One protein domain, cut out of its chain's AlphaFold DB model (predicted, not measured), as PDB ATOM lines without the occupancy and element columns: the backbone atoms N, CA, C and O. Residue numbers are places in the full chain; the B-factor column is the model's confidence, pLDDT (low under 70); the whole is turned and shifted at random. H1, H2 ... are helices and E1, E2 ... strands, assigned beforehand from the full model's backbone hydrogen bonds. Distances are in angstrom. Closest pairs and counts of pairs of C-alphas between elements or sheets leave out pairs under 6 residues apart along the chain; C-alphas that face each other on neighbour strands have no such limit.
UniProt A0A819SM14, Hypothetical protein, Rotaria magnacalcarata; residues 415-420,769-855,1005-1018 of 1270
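What this domain is: This is residues 415 to 420, 769 to 855 and 1005 to 1018 of the 1270 residues of the protein "Hypothetical protein" of Rotaria magnacalcarata (UniProt A0A819SM14). Two small lobes lie far apart, bridged by the long strand E4: one holds the hairpin E2 and E3 with H1 beside E3, the other a small sheet of E1, E5 and the last residues of E4. Past that sheet come H2 and then H3, which sticks out as an arm with residues 835 to 855. The 107 printed residues, of mixed class, hold E1, H1, E2, E3, E4, H2, H3 and E5 in that order; the sheet E1, E5, E4 is parallel, the sheet E2, E3 antiparallel. The whole is extended, with a radius of gyration of the C-alphas of 21.7 A and spans of 53 by 42 by 36 A.

Where its parts are: E1, residues 415 to 417, begins at C-alpha 415 (-26.470, -11.146, -3.915). H1 is residues 769 to 782, 20.3 A; E2 785 to 790, 16.7 A; E3 797 to 802, 15.7 A; E4 812 to 822, 33.6 A. H2 is residues 826 to 833, 9.8 A; H3 838 to 855, 25.5 A. E5, residues 1007 to 1010, ends at C-alpha 1010 (-25.456, -14.927, 0.538).

How they stand to each other: E1 is parallel to E5, with N 416 and O 1008 2.8 A apart. E5 is parallel to E4, with N 1009 and O 821 3.2 A apart. H2 and H3 are not on this sheet. In the antiparallel hairpin of E2 and E3, N 789 and O 798 are 2.8 A apart. The closest C-alphas of H1 and E3, Leu 780 and Leu 801, are 7.5 A apart. H1 and E4 are apart. Each O i to N i+4 pair is within hydrogen-bond range in H2 and H3, 8 of 10 in H1.

The domain as a whole: The farthest C-alphas, Val 771 and Leu 853, are 60.8 A apart. Cuts leave gaps of 37.8 A between C-alphas 420 and 769 and 28.0 A between 855 and 1005. Of the links printed whole, none is long. In this model 43 printed residues are under pLDDT 70, among them 802 to 815 and 1005 to 1017.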
ATOM      1  N   LEU A 415     -26.433  -9.944  -4.753       71.75
ATOM      2  CA  LEU A 415     -26.470 -11.146  -3.915       71.75
ATOM      3  C   LEU A 415     -27.286 -12.263  -4.579       71.75
ATOM      4  O   LEU A 415     -28.498 -12.151  -4.747       71.75
ATOM      5  N   VAL A 416     -26.618 -13.369  -4.898       70.75
ATOM      6  CA  VAL A 416     -27.245 -14.635  -5.287       70.75
ATOM      7  C   VAL A 416     -27.430 -15.492  -4.033       70.75
ATOM      8  O   VAL A 416     -26.463 -15.847  -3.353       70.75
ATOM      9  N   THR A 417     -28.675 -15.831  -3.709       61.19
ATOM     10  CA  THR A 417     -28.990 -16.747  -2.605       61.19
ATOM     11  C   THR A 417     -28.676 -18.178  -3.028       61.19
ATOM     12  O   THR A 417     -29.346 -18.728  -3.900       61.19
ATOM     13  N   ILE A 418     -27.668 -18.790  -2.407       57.53
ATOM     14  CA  ILE A 418     -27.427 -20.232  -2.540       57.53
ATOM     15  C   ILE A 418     -28.477 -20.957  -1.680       57.53
ATOM     16  O   ILE A 418     -28.726 -20.511  -0.558       57.53
ATOM     17  N   PRO A 419     -29.101 -22.053  -2.152       47.91
ATOM     18  CA  PRO A 419     -29.949 -22.888  -1.307       47.91
ATOM     19  C   PRO A 419     -29.132 -23.486  -0.153       47.91
ATOM     20  O   PRO A 419     -28.370 -24.433  -0.338       47.91
ATOM     21  N   THR A 420     -29.266 -22.910   1.041       44.28
ATOM     22  CA  THR A 420     -28.584 -23.409   2.238       44.28
ATOM     23  C   THR A 420     -29.193 -24.744   2.646       44.28
ATOM     24  O   THR A 420     -30.299 -24.789   3.185       44.28
ATOM     25  N   PRO A 769     -22.792 -30.935 -35.670       74.19
ATOM     26  CA  PRO A 769     -22.955 -30.070 -34.492       74.19
ATOM     27  C   PRO A 769     -22.407 -30.686 -33.192       74.19
ATOM     28  O   PRO A 769     -21.654 -30.037 -32.463       74.19
ATOM     29  N   ASP A 770     -22.698 -31.968 -32.965       70.81
ATOM     30  CA  ASP A 770     -22.269 -32.752 -31.804       70.81
ATOM     31  C   ASP A 770     -20.735 -32.885 -31.699       70.81
ATOM     32  O   ASP A 770     -20.178 -32.992 -30.604       70.81
ATOM     33  N   VAL A 771     -20.036 -32.883 -32.841       75.06
ATOM     34  CA  VAL A 771     -18.566 -32.961 -32.931       75.06
ATOM     35  C   VAL A 771     -17.960 -31.563 -32.828       75.06
ATOM     36  O   VAL A 771     -16.983 -31.351 -32.114       75.06
ATOM     37  N   PHE A 772     -18.585 -30.573 -33.467       78.06
ATOM     38  CA  PHE A 772     -18.191 -29.168 -33.413       78.06
ATOM     39  C   PHE A 772     -18.162 -28.635 -31.970       78.06
ATOM     40  O   PHE A 772     -17.217 -27.945 -31.586       78.06
ATOM     41  N   ALA A 773     -19.135 -29.022 -31.137       74.81
ATOM     42  CA  ALA A 773     -19.155 -28.693 -29.711       74.81
ATOM     43  C   ALA A 773     -17.932 -29.256 -28.949       74.81
ATOM     44  O   ALA A 773     -17.294 -28.521 -28.188       74.81
ATOM     45  N   GLN A 774     -17.562 -30.521 -29.197       76.62
ATOM     46  CA  GLN A 774     -16.374 -31.167 -28.614       76.62
ATOM     47  C   GLN A 774     -15.080 -30.463 -29.064       76.62
ATOM     48  O   GLN A 774     -14.250 -30.077 -28.235       76.62
ATOM     49  N   VAL A 775     -14.939 -30.227 -30.374       77.69
ATOM     50  CA  VAL A 775     -13.768 -29.575 -30.981       77.69
ATOM     51  C   VAL A 775     -13.591 -28.151 -30.449       77.69
ATOM     52  O   VAL A 775     -12.479 -27.784 -30.064       77.69
ATOM     53  N   ILE A 776     -14.665 -27.358 -30.324       77.50
ATOM     54  CA  ILE A 776     -14.571 -26.027 -29.705       77.50
ATOM     55  C   ILE A 776     -14.194 -26.138 -28.224       77.50
ATOM     56  O   ILE A 776     -13.340 -25.380 -27.770       77.50
ATOM     57  N   GLN A 777     -14.775 -27.061 -27.450       73.50
ATOM     58  CA  GLN A 777     -14.431 -27.209 -26.030       73.50
ATOM     59  C   GLN A 777     -12.937 -27.528 -25.833       73.50
ATOM     60  O   GLN A 777     -12.289 -26.939 -24.960       73.50
ATOM     61  N   GLN A 778     -12.371 -28.401 -26.673       73.06
ATOM     62  CA  GLN A 778     -10.941 -28.714 -26.684       73.06
ATOM     63  C   GLN A 778     -10.098 -27.516 -27.162       73.06
ATOM     64  O   GLN A 778      -9.077 -27.183 -26.550       73.06
ATOM     65  N   ALA A 779     -10.546 -26.798 -28.195       73.38
ATOM     66  CA  ALA A 779      -9.880 -25.592 -28.678       73.38
ATOM     67  C   ALA A 779      -9.856 -24.480 -27.613       73.38
ATOM     68  O   ALA A 779      -8.810 -23.857 -27.430       73.38
ATOM     69  N   LEU A 780     -10.939 -24.286 -26.848       72.38
ATOM     70  CA  LEU A 780     -11.068 -23.315 -25.747       72.38
ATOM     71  C   LEU A 780     -10.165 -23.601 -24.539       72.38
ATOM     72  O   LEU A 780      -9.880 -22.693 -23.757       72.38
ATOM     73  N   PHE A 781      -9.694 -24.838 -24.369       67.69
ATOM     74  CA  PHE A 781      -8.657 -25.142 -23.379       67.69
ATOM     75  C   PHE A 781      -7.311 -24.491 -23.750       67.69
ATOM     76  O   PHE A 781      -6.541 -24.113 -22.866       67.69
ATOM     77  N   THR A 782      -7.059 -24.329 -25.054       65.12
ATOM     78  CA  THR A 782      -5.806 -23.807 -25.627       65.12
ATOM     79  C   THR A 782      -5.911 -22.320 -26.009       65.12
ATOM     80  O   THR A 782      -4.967 -21.559 -25.810       65.12
ATOM     81  N   HIS A 783      -7.071 -21.886 -26.512       68.44
ATOM     82  CA  HIS A 783      -7.360 -20.533 -26.991       68.44
ATOM     83  C   HIS A 783      -8.281 -19.824 -25.984       68.44
ATOM     84  O   HIS A 783      -9.474 -20.115 -25.909       68.44
ATOM     85  N   SER A 784      -7.735 -18.911 -25.172       64.00
ATOM     86  CA  SER A 784      -8.469 -18.308 -24.043       64.00
ATOM     87  C   SER A 784      -9.542 -17.290 -24.453       64.00
ATOM     88  O   SER A 784     -10.474 -17.047 -23.670       64.00
ATOM     89  N   GLN A 785      -9.411 -16.702 -25.647       65.62
ATOM     90  CA  GLN A 785     -10.226 -15.594 -26.144       65.62
ATOM     91  C   GLN A 785     -11.128 -16.025 -27.310       65.62
ATOM     92  O   GLN A 785     -10.706 -16.749 -28.212       65.62
ATOM     93  N   ILE A 786     -12.374 -15.546 -27.273       71.50
ATOM     94  CA  ILE A 786     -13.421 -15.780 -28.273       71.50
ATOM     95  C   ILE A 786     -13.850 -14.422 -28.822       71.50
ATOM     96  O   ILE A 786     -14.268 -13.564 -28.044       71.50
ATOM     97  N   SER A 787     -13.838 -14.268 -30.144       68.94
ATOM     98  CA  SER A 787     -14.440 -13.126 -30.836       68.94
ATOM     99  C   SER A 787     -15.432 -13.636 -31.877       68.94
ATOM    100  O   SER A 787     -15.033 -14.286 -32.840       68.94
ATOM    101  N   VAL A 788     -16.727 -13.360 -31.690       75.38
ATOM    102  CA  VAL A 788     -17.773 -13.737 -32.654       75.38
ATOM    103  C   VAL A 788     -18.114 -12.543 -33.541       75.38
ATOM    104  O   VAL A 788     -18.458 -11.470 -33.047       75.38
ATOM    105  N   TYR A 789     -18.059 -12.751 -34.854       72.25
ATOM    106  CA  TYR A 789     -18.404 -11.769 -35.876       72.25
ATOM    107  C   TYR A 789     -19.600 -12.269 -36.685       72.25
ATOM    108  O   TYR A 789     -19.536 -13.323 -37.314       72.25
ATOM    109  N   TYR A 790     -20.688 -11.500 -36.698       72.56
ATOM    110  CA  TYR A 790     -21.835 -11.772 -37.564       72.56
ATOM    111  C   TYR A 790     -21.597 -11.177 -38.956       72.56
ATOM    112  O   TYR A 790     -21.500  -9.956 -39.118       72.56
ATOM    113  N   ASN A 791     -21.502 -12.042 -39.961       68.56
ATOM    114  CA  ASN A 791     -21.391 -11.658 -41.355       68.56
ATOM    115  C   ASN A 791     -22.776 -11.276 -41.897       68.56
ATOM    116  O   ASN A 791     -23.656 -12.115 -42.069       68.56
ATOM    117  N   ARG A 792     -22.957  -9.985 -42.191       58.97
ATOM    118  CA  ARG A 792     -24.229  -9.428 -42.677       58.97
ATOM    119  C   ARG A 792     -24.576  -9.783 -44.128       58.97
ATOM    120  O   ARG A 792     -25.667  -9.421 -44.551       58.97
ATOM    121  N   ARG A 793     -23.670 -10.403 -44.893       51.00
ATOM    122  CA  ARG A 793     -23.939 -10.832 -46.279       51.00
ATOM    123  C   ARG A 793     -24.573 -12.216 -46.302       51.00
ATOM    124  O   ARG A 793     -25.675 -12.382 -46.803       51.00
ATOM    125  N   ASP A 794     -23.908 -13.165 -45.653       63.91
ATOM    126  CA  ASP A 794     -24.239 -14.591 -45.762       63.91
ATOM    127  C   ASP A 794     -25.005 -15.110 -44.526       63.91
ATOM    128  O   ASP A 794     -25.193 -16.312 -44.363       63.91
ATOM    129  N   HIS A 795     -25.381 -14.212 -43.604       63.09
ATOM    130  CA  HIS A 795     -25.963 -14.493 -42.279       63.09
ATOM    131  C   HIS A 795     -25.123 -15.427 -41.371       63.09
ATOM    132  O   HIS A 795     -25.576 -15.850 -40.303       63.09
ATOM    133  N   THR A 796     -23.879 -15.731 -41.752       75.56
ATOM    134  CA  THR A 796     -22.984 -16.644 -41.032       75.56
ATOM    135  C   THR A 796     -22.362 -16.001 -39.789       75.56
ATOM    136  O   THR A 796     -22.017 -14.819 -39.766       75.56
ATOM    137  N   HIS A 797     -22.171 -16.795 -38.733       73.12
ATOM    138  CA  HIS A 797     -21.426 -16.387 -37.540       73.12
ATOM    139  C   HIS A 797     -19.998 -16.944 -37.609       73.12
ATOM    140  O   HIS A 797     -19.791 -18.149 -37.495       73.12
ATOM    141  N   MET A 798     -19.003 -16.070 -37.768       75.12
ATOM    142  CA  MET A 798     -17.587 -16.439 -37.708       75.12
ATOM    143  C   MET A 798     -17.087 -16.354 -36.263       75.12
ATOM    144  O   MET A 798     -17.043 -15.270 -35.680       75.12
ATOM    145  N   MET A 799     -16.689 -17.488 -35.686       74.31
ATOM    146  CA  MET A 799     -16.089 -17.566 -34.353       74.31
ATOM    147  C   MET A 799     -14.563 -17.622 -34.478       74.31
ATOM    148  O   MET A 799     -14.010 -18.628 -34.915       74.31
ATOM    149  N   ILE A 800     -13.873 -16.550 -34.091       75.88
ATOM    150  CA  ILE A 800     -12.407 -16.501 -34.062       75.88
ATOM    151  C   ILE A 800     -11.928 -16.869 -32.655       75.88
ATOM    152  O   ILE A 800     -12.257 -16.191 -31.677       75.88
ATOM    153  N   LEU A 801     -11.136 -17.937 -32.569       70.56
ATOM    154  CA  LEU A 801     -10.453 -18.386 -31.356       70.56
ATOM    155  C   LEU A 801      -8.996 -17.919 -31.398       70.56
ATOM    156  O   LEU A 801      -8.196 -18.437 -32.174       70.56
ATOM    157  N   SER A 802      -8.640 -16.925 -30.583       66.62
ATOM    158  CA  SER A 802      -7.310 -16.302 -30.613       66.62
ATOM    159  C   SER A 802      -6.469 -16.638 -29.380       66.62
ATOM    160  O   SER A 802      -6.948 -16.599 -28.245       66.62
ATOM    161  N   LEU A 803      -5.175 -16.901 -29.594       61.03
ATOM    162  CA  LEU A 803      -4.178 -16.858 -28.521       61.03
ATOM    163  C   LEU A 803      -3.794 -15.392 -28.238       61.03
ATOM    164  O   LEU A 803      -3.485 -14.662 -29.185       61.03
ATOM    165  N   PRO A 804      -3.742 -14.953 -26.966       55.78
ATOM    166  CA  PRO A 804      -3.368 -13.590 -26.591       55.78
ATOM    167  C   PRO A 804      -1.848 -13.365 -26.692       55.78
ATOM    168  O   PRO A 804      -1.138 -13.248 -25.690       55.78
ATOM    169  N   VAL A 805      -1.332 -13.296 -27.920       56.59
ATOM    170  CA  VAL A 805       0.046 -12.875 -28.205       56.59
ATOM    171  C   VAL A 805       0.049 -11.365 -28.479       56.59
ATOM    172  O   VAL A 805      -0.407 -10.947 -29.542       56.59
ATOM    173  N   PRO A 806       0.546 -10.517 -27.558       54.06
ATOM    174  CA  PRO A 806       0.684  -9.092 -27.830       54.06
ATOM    175  C   PRO A 806       1.745  -8.873 -28.914       54.06
ATOM    176  O   PRO A 806       2.829  -9.463 -28.858       54.06
ATOM    177  N   GLU A 807       1.440  -8.010 -29.886       47.94
ATOM    178  CA  GLU A 807       2.291  -7.785 -31.057       47.94
ATOM    179  C   GLU A 807       3.754  -7.498 -30.673       47.94
ATOM    180  O   GLU A 807       4.053  -6.679 -29.801       47.94
ATOM    181  N   GLY A 808       4.684  -8.194 -31.334       51.00
ATOM    182  CA  GLY A 808       6.123  -8.023 -31.122       51.00
ATOM    183  C   GLY A 808       6.732  -8.793 -29.941       51.00
ATOM    184  O   GLY A 808       7.895  -8.545 -29.622       51.00
ATOM    185  N   LYS A 809       6.015  -9.730 -29.298       54.94
ATOM    186  CA  LYS A 809       6.589 -10.620 -28.267       54.94
ATOM    187  C   LYS A 809       6.437 -12.103 -28.606       54.94
ATOM    188  O   LYS A 809       5.350 -12.568 -28.915       54.94
ATOM    189  N   THR A 810       7.519 -12.860 -28.431       53.88
ATOM    190  CA  THR A 810       7.554 -14.337 -28.489       53.88
ATOM    191  C   THR A 810       6.987 -15.026 -27.243       53.88
ATOM    192  O   THR A 810       6.924 -16.250 -27.200       53.88
ATOM    193  N   ILE A 811       6.583 -14.257 -26.227       59.50
ATOM    194  CA  ILE A 811       5.954 -14.746 -24.996       59.50
ATOM    195  C   ILE A 811       4.678 -13.936 -24.762       59.50
ATOM    196  O   ILE A 811       4.736 -12.723 -24.528       59.50
ATOM    197  N   GLY A 812       3.532 -14.613 -24.820       59.50
ATOM    198  CA  GLY A 812       2.246 -14.067 -24.386       59.50
ATOM    199  C   GLY A 812       2.086 -14.242 -22.879       59.50
ATOM    200  O   GLY A 812       2.337 -15.331 -22.367       59.50
ATOM    201  N   PHE A 813       1.683 -13.186 -22.170       68.06
ATOM    202  CA  PHE A 813       1.319 -13.252 -20.754       68.06
ATOM    203  C   PHE A 813       0.038 -12.454 -20.504       68.06
ATOM    204  O   PHE A 813       0.019 -11.233 -20.670       68.06
ATOM    205  N   GLU A 814      -1.011 -13.149 -20.077       65.50
ATOM    206  CA  GLU A 814      -2.305 -12.589 -19.686       65.50
ATOM    207  C   GLU A 814      -2.574 -12.979 -18.226       65.50
ATOM    208  O   GLU A 814      -2.330 -14.118 -17.840       65.50
ATOM    209  N   ASN A 815      -3.074 -12.057 -17.400       69.06
ATOM    210  CA  ASN A 815      -3.503 -12.356 -16.032       69.06
ATOM    211  C   ASN A 815      -4.913 -11.812 -15.816       69.06
ATOM    212  O   ASN A 815      -5.134 -10.601 -15.871       69.06
ATOM    213  N   THR A 816      -5.854 -12.718 -15.567       70.25
ATOM    214  CA  THR A 816      -7.259 -12.410 -15.312       70.25
ATOM    215  C   THR A 816      -7.560 -12.645 -13.838       70.25
ATOM    216  O   THR A 816      -7.476 -13.773 -13.357       70.25
ATOM    217  N   SER A 817      -7.911 -11.589 -13.102       71.62
ATOM    218  CA  SER A 817      -8.358 -11.701 -11.713       71.62
ATOM    219  C   SER A 817      -9.850 -11.401 -11.595       71.62
ATOM    220  O   SER A 817     -10.337 -10.361 -12.035       71.62
ATOM    221  N   LYS A 818     -10.583 -12.335 -10.989       72.94
ATOM    222  CA  LYS A 818     -11.975 -12.164 -10.573       72.94
ATOM    223  C   LYS A 818     -12.024 -12.198  -9.050       72.94
ATOM    224  O   LYS A 818     -11.389 -13.048  -8.423       72.94
ATOM    225  N   LYS A 819     -12.770 -11.267  -8.459       70.12
ATOM    226  CA  LYS A 819     -13.058 -11.249  -7.024       70.12
ATOM    227  C   LYS A 819     -14.533 -11.517  -6.800       70.12
ATOM    228  O   LYS A 819     -15.374 -11.036  -7.555       70.12
ATOM    229  N   LEU A 820     -14.797 -12.278  -5.755       70.06
ATOM    230  CA  LEU A 820     -16.107 -12.634  -5.263       70.06
ATOM    231  C   LEU A 820     -16.225 -12.106  -3.834       70.06
ATOM    232  O   LEU A 820     -15.290 -12.237  -3.037       70.06
ATOM    233  N   PHE A 821     -17.366 -11.510  -3.526       71.06
ATOM    234  CA  PHE A 821     -17.700 -10.986  -2.205       71.06
ATOM    235  C   PHE A 821     -18.960 -11.696  -1.688       71.06
ATOM    236  O   PHE A 821     -19.596 -12.460  -2.420       71.06
ATOM    237  N   SER A 822     -19.318 -11.480  -0.430       70.44
ATOM    238  CA  SER A 822     -20.519 -12.053   0.184       70.44
ATOM    239  C   SER A 822     -21.278 -11.008   1.001       70.44
ATOM    240  O   SER A 822     -20.891  -9.839   1.050       70.44
ATOM    241  N   ASP A 823     -22.367 -11.441   1.632       71.38
ATOM    242  CA  ASP A 823     -23.096 -10.691   2.657       71.38
ATOM    243  C   ASP A 823     -22.211 -10.526   3.916       71.38
ATOM    244  O   ASP A 823     -22.202 -11.370   4.815       71.38
ATOM    245  N   VAL A 824     -21.377  -9.479   3.921       69.31
ATOM    246  CA  VAL A 824     -20.335  -9.213   4.929       69.31
ATOM    247  C   VAL A 824     -20.776  -8.110   5.890       69.31
ATOM    248  O   VAL A 824     -21.162  -7.029   5.456       69.31
ATOM    249  N   GLY A 825     -20.650  -8.340   7.203       71.94
ATOM    250  CA  GLY A 825     -20.972  -7.338   8.232       71.94
ATOM    251  C   GLY A 825     -20.033  -6.120   8.225       71.94
ATOM    252  O   GLY A 825     -18.867  -6.226   7.830       71.94
ATOM    253  N   PHE A 826     -20.508  -4.959   8.700       77.56
ATOM    254  CA  PHE A 826     -19.819  -3.666   8.530       77.56
ATOM    255  C   PHE A 826     -18.372  -3.651   9.061       77.56
ATOM    256  O   PHE A 826     -17.487  -3.061   8.436       77.56
ATOM    257  N   ARG A 827     -18.100  -4.349  10.174       75.31
ATOM    258  CA  ARG A 827     -16.747  -4.491  10.740       75.31
ATOM    259  C   ARG A 827     -15.793  -5.235   9.795       75.31
ATOM    260  O   ARG A 827     -14.763  -4.686   9.415       75.31
ATOM    261  N   ASN A 828     -16.176  -6.427   9.332       75.00
ATOM    262  CA  ASN A 828     -15.385  -7.218   8.380       75.00
ATOM    263  C   ASN A 828     -15.205  -6.489   7.030       75.00
ATOM    264  O   ASN A 828     -14.149  -6.597   6.404       75.00
ATOM    265  N   PHE A 829     -16.200  -5.703   6.597       79.75
ATOM    266  CA  PHE A 829     -16.074  -4.838   5.423       79.75
ATOM    267  C   PHE A 829     -14.954  -3.802   5.595       79.75
ATOM    268  O   PHE A 829     -14.153  -3.618   4.677       79.75
ATOM    269  N   LEU A 830     -14.850  -3.145   6.755       78.00
ATOM    270  CA  LEU A 830     -13.779  -2.177   6.995       78.00
ATOM    271  C   LEU A 830     -12.400  -2.829   7.051       78.00
ATOM    272  O   LEU A 830     -11.495  -2.340   6.371       78.00
ATOM    273  N   ASP A 831     -12.262  -3.924   7.795       75.19
ATOM    274  CA  ASP A 831     -10.973  -4.582   8.011       75.19
ATOM    275  C   ASP A 831     -10.421  -5.225   6.724       75.19
ATOM    276  O   ASP A 831      -9.222  -5.132   6.452       75.19
ATOM    277  N   GLU A 832     -11.276  -5.844   5.895       70.81
ATOM    278  CA  GLU A 832     -10.817  -6.694   4.783       70.81
ATOM    279  C   GLU A 832     -11.237  -6.263   3.372       70.81
ATOM    280  O   GLU A 832     -10.566  -6.659   2.417       70.81
ATOM    281  N   ILE A 833     -12.311  -5.484   3.200       76.62
ATOM    282  CA  ILE A 833     -12.815  -5.094   1.867       76.62
ATOM    283  C   ILE A 833     -12.468  -3.638   1.548       76.62
ATOM    284  O   ILE A 833     -12.014  -3.350   0.440       76.62
ATOM    285  N   SER A 834     -12.628  -2.721   2.507       77.25
ATOM    286  CA  SER A 834     -12.560  -1.274   2.261       77.25
ATOM    287  C   SER A 834     -11.239  -0.839   1.617       77.25
ATOM    288  O   SER A 834     -11.254  -0.049   0.676       77.25
ATOM    289  N   TYR A 835     -10.119  -1.435   2.043       79.69
ATOM    290  CA  TYR A 835      -8.772  -1.210   1.508       79.69
ATOM    291  C   TYR A 835      -8.565  -1.682   0.059       79.69
ATOM    292  O   TYR A 835      -7.642  -1.209  -0.601       79.69
ATOM    293  N   GLU A 836      -9.403  -2.583  -0.457       74.31
ATOM    294  CA  GLU A 836      -9.302  -3.096  -1.831       74.31
ATOM    295  C   GLU A 836     -10.187  -2.338  -2.824       74.31
ATOM    296  O   GLU A 836      -9.889  -2.316  -4.018       74.31
ATOM    297  N   ILE A 837     -11.258  -1.701  -2.339       80.94
ATOM    298  CA  ILE A 837     -12.210  -0.935  -3.156       80.94
ATOM    299  C   ILE A 837     -12.093   0.587  -2.965       80.94
ATOM    300  O   ILE A 837     -12.939   1.321  -3.471       80.94
ATOM    301  N   VAL A 838     -11.052   1.082  -2.273       81.81
ATOM    302  CA  VAL A 838     -10.893   2.508  -1.904       81.81
ATOM    303  C   VAL A 838     -11.090   3.452  -3.087       81.81
ATOM    304  O   VAL A 838     -11.779   4.458  -2.946       81.81
ATOM    305  N   ASP A 839     -10.489   3.159  -4.242       82.00
ATOM    306  CA  ASP A 839     -10.555   4.051  -5.403       82.00
ATOM    307  C   ASP A 839     -11.998   4.185  -5.921       82.00
ATOM    308  O   ASP A 839     -12.467   5.294  -6.157       82.00
ATOM    309  N   TRP A 840     -12.746   3.078  -5.965       83.62
ATOM    310  CA  TRP A 840     -14.168   3.079  -6.315       83.62
ATOM    311  C   TRP A 840     -15.037   3.763  -5.244       83.62
ATOM    312  O   TRP A 840     -15.925   4.541  -5.581       83.62
ATOM    313  N   LEU A 841     -14.735   3.564  -3.955       85.31
ATOM    314  CA  LEU A 841     -15.413   4.272  -2.861       85.31
ATOM    315  C   LEU A 841     -15.189   5.791  -2.899       85.31
ATOM    316  O   LEU A 841     -16.061   6.536  -2.454       85.31
ATOM    317  N   ARG A 842     -14.046   6.268  -3.420       84.00
ATOM    318  CA  ARG A 842     -13.827   7.701  -3.678       84.00
ATOM    319  C   ARG A 842     -14.675   8.194  -4.849       84.00
ATOM    320  O   ARG A 842     -15.239   9.276  -4.738       84.00
ATOM    321  N   ASP A 843     -14.776   7.421  -5.929       83.94
ATOM    322  CA  ASP A 843     -15.562   7.800  -7.108       83.94
ATOM    323  C   ASP A 843     -17.071   7.870  -6.794       83.94
ATOM    324  O   ASP A 843     -17.728   8.842  -7.170       83.94
ATOM    325  N   GLU A 844     -17.629   6.900  -6.055       82.56
ATOM    326  CA  GLU A 844     -19.038   6.938  -5.620       82.56
ATOM    327  C   GLU A 844     -19.306   8.068  -4.607       82.56
ATOM    328  O   GLU A 844     -20.278   8.808  -4.755       82.56
ATOM    329  N   GLU A 845     -18.425   8.278  -3.620       82.88
ATOM    330  CA  GLU A 845     -18.549   9.391  -2.662       82.88
ATOM    331  C   GLU A 845     -18.415  10.761  -3.361       82.88
ATOM    332  O   GLU A 845     -19.110  11.707  -2.994       82.88
ATOM    333  N   ALA A 846     -17.603  10.879  -4.419       84.88
ATOM    334  CA  ALA A 846     -17.502  12.098  -5.224       84.88
ATOM    335  C   ALA A 846     -18.779  12.382  -6.038       84.88
ATOM    336  O   ALA A 846     -19.198  13.541  -6.119       84.88
ATOM    337  N   LYS A 847     -19.437  11.350  -6.595       86.12
ATOM    338  CA  LYS A 847     -20.777  11.487  -7.204       86.12
ATOM    339  C   LYS A 847     -21.794  11.948  -6.162       86.12
ATOM    340  O   LYS A 847     -22.497  12.929  -6.383       86.12
ATOM    341  N   TYR A 848     -21.816  11.287  -5.008       84.38
ATOM    342  CA  TYR A 848     -22.737  11.584  -3.915       84.38
ATOM    343  C   TYR A 848     -22.597  13.035  -3.406       84.38
ATOM    344  O   TYR A 848     -23.590  13.753  -3.276       84.38
ATOM    345  N   GLN A 849     -21.365  13.520  -3.211       82.56
ATOM    346  CA  GLN A 849     -21.105  14.919  -2.850       82.56
ATOM    347  C   GLN A 849     -21.519  15.903  -3.957       82.56
ATOM    348  O   GLN A 849     -22.057  16.972  -3.658       82.56
ATOM    349  N   ALA A 850     -21.322  15.554  -5.233       85.25
ATOM    350  CA  ALA A 850     -21.809  16.364  -6.349       85.25
ATOM    351  C   ALA A 850     -23.348  16.436  -6.385       85.25
ATOM    352  O   ALA A 850     -23.893  17.502  -6.680       85.25
ATOM    353  N   ASP A 851     -24.049  15.357  -6.025       86.44
ATOM    354  CA  ASP A 851     -25.512  15.334  -5.935       86.44
ATOM    355  C   ASP A 851     -26.059  16.130  -4.741       86.44
ATOM    356  O   ASP A 851     -27.050  16.844  -4.923       86.44
ATOM    357  N   ILE A 852     -25.410  16.113  -3.564       82.50
ATOM    358  CA  ILE A 852     -25.740  17.050  -2.468       82.50
ATOM    359  C   ILE A 852     -25.614  18.490  -2.969       82.50
ATOM    360  O   ILE A 852     -26.576  19.252  -2.899       82.50
ATOM    361  N   LEU A 853     -24.462  18.860  -3.535       81.69
ATOM    362  CA  LEU A 853     -24.220  20.222  -4.019       81.69
ATOM    363  C   LEU A 853     -25.220  20.618  -5.119       81.69
ATOM    364  O   LEU A 853     -25.689  21.757  -5.160       81.69
ATOM    365  N   ALA A 854     -25.617  19.681  -5.983       84.56
ATOM    366  CA  ALA A 854     -26.664  19.903  -6.972       84.56
ATOM    367  C   ALA A 854     -28.058  20.066  -6.336       84.56
ATOM    368  O   ALA A 854     -28.878  20.807  -6.877       84.56
ATOM    369  N   GLN A 855     -28.359  19.400  -5.217       82.88
ATOM    370  CA  GLN A 855     -29.593  19.601  -4.450       82.88
ATOM    371  C   GLN A 855     -29.598  20.943  -3.708       82.88
ATOM    372  O   GLN A 855     -30.585  21.670  -3.809       82.88
ATOM    373  N   ARG A1005     -20.413  -5.422 -11.511       55.91
ATOM    374  CA  ARG A1005     -19.012  -5.414 -11.061       55.91
ATOM    375  C   ARG A1005     -18.812  -6.151  -9.737       55.91
ATOM    376  O   ARG A1005     -17.708  -6.618  -9.465       55.91
ATOM    377  N   PHE A1006     -19.873  -6.265  -8.939       64.88
ATOM    378  CA  PHE A1006     -19.886  -6.924  -7.634       64.88
ATOM    379  C   PHE A1006     -21.007  -7.967  -7.578       64.88
ATOM    380  O   PHE A1006     -22.075  -7.747  -7.008       64.88
ATOM    381  N   ILE A1007     -20.750  -9.125  -8.187       65.56
ATOM    382  CA  ILE A1007     -21.541 -10.336  -7.944       65.56
ATOM    383  C   ILE A1007     -21.081 -10.919  -6.603       65.56
ATOM    384  O   ILE A1007     -19.876 -11.023  -6.353       65.56
ATOM    385  N   GLY A1008     -22.028 -11.300  -5.750       63.94
ATOM    386  CA  GLY A1008     -21.742 -11.949  -4.477       63.94
ATOM    387  C   GLY A1008     -22.748 -13.039  -4.140       63.94
ATOM    388  O   GLY A1008     -23.792 -13.147  -4.780       63.94
ATOM    389  N   TYR A1009     -22.443 -13.849  -3.129       66.31
ATOM    390  CA  TYR A1009     -23.355 -14.891  -2.645       66.31
ATOM    391  C   TYR A1009     -23.752 -14.647  -1.191       66.31
ATOM    392  O   TYR A1009     -22.921 -14.260  -0.366       66.31
ATOM    393  N   SER A1010     -25.014 -14.920  -0.859       63.38
ATOM    394  CA  SER A1010     -25.456 -14.927   0.538       63.38
ATOM    395  C   SER A1010     -24.999 -16.234   1.196       63.38
ATOM    396  O   SER A1010     -25.602 -17.286   1.005       63.38
ATOM    397  N   LEU A1011     -23.879 -16.159   1.919       59.97
ATOM    398  CA  LEU A1011     -23.227 -17.265   2.641       59.97
ATOM    399  C   LEU A1011     -23.162 -17.010   4.163       59.97
ATOM    400  O   LEU A1011     -22.444 -17.699   4.891       59.97
ATOM    401  N   GLY A1012     -23.876 -15.981   4.635       58.12
ATOM    402  CA  GLY A1012     -23.643 -15.358   5.939       58.12
ATOM    403  C   GLY A1012     -22.247 -14.731   6.040       58.12
ATOM    404  O   GLY A1012     -21.460 -14.749   5.090       58.12
ATOM    405  N   ASN A1013     -21.894 -14.250   7.232       61.28
ATOM    406  CA  ASN A1013     -20.629 -13.557   7.508       61.28
ATOM    407  C   ASN A1013     -19.406 -14.520   7.565       61.28
ATOM    408  O   ASN A1013     -18.419 -14.256   8.252       61.28
ATOM    409  N   ARG A1014     -19.492 -15.676   6.880       58.62
ATOM    410  CA  ARG A1014     -18.587 -16.839   6.974       58.62
ATOM    411  C   ARG A1014     -17.493 -16.871   5.900       58.62
ATOM    412  O   ARG A1014     -16.392 -17.333   6.178       58.62
ATOM    413  N   LEU A1015     -17.775 -16.392   4.682       61.44
ATOM    414  CA  LEU A1015     -16.842 -16.412   3.541       61.44
ATOM    415  C   LEU A1015     -16.637 -14.996   2.987       61.44
ATOM    416  O   LEU A1015     -17.269 -14.611   2.007       61.44
ATOM    417  N   LEU A1016     -15.770 -14.205   3.622       62.47
ATOM    418  CA  LEU A1016     -15.720 -12.746   3.424       62.47
ATOM    419  C   LEU A1016     -15.366 -12.312   1.992       62.47
ATOM    420  O   LEU A1016     -15.965 -11.390   1.443       62.47
ATOM    421  N   SER A1017     -14.396 -12.983   1.368       66.81
ATOM    422  CA  SER A1017     -14.103 -12.834  -0.058       66.81
ATOM    423  C   SER A1017     -13.296 -14.025  -0.568       66.81
ATOM    424  O   SER A1017     -12.464 -14.580   0.154       66.81
ATOM    425  N   ALA A1018     -13.516 -14.383  -1.832       71.38
ATOM    426  CA  ALA A1018     -12.662 -15.294  -2.581       71.38
ATOM    427  C   ALA A1018     -12.121 -14.577  -3.826       71.38
ATOM    428  O   ALA A1018     -12.873 -13.951  -4.575       71.38
TER     429      ALA A1018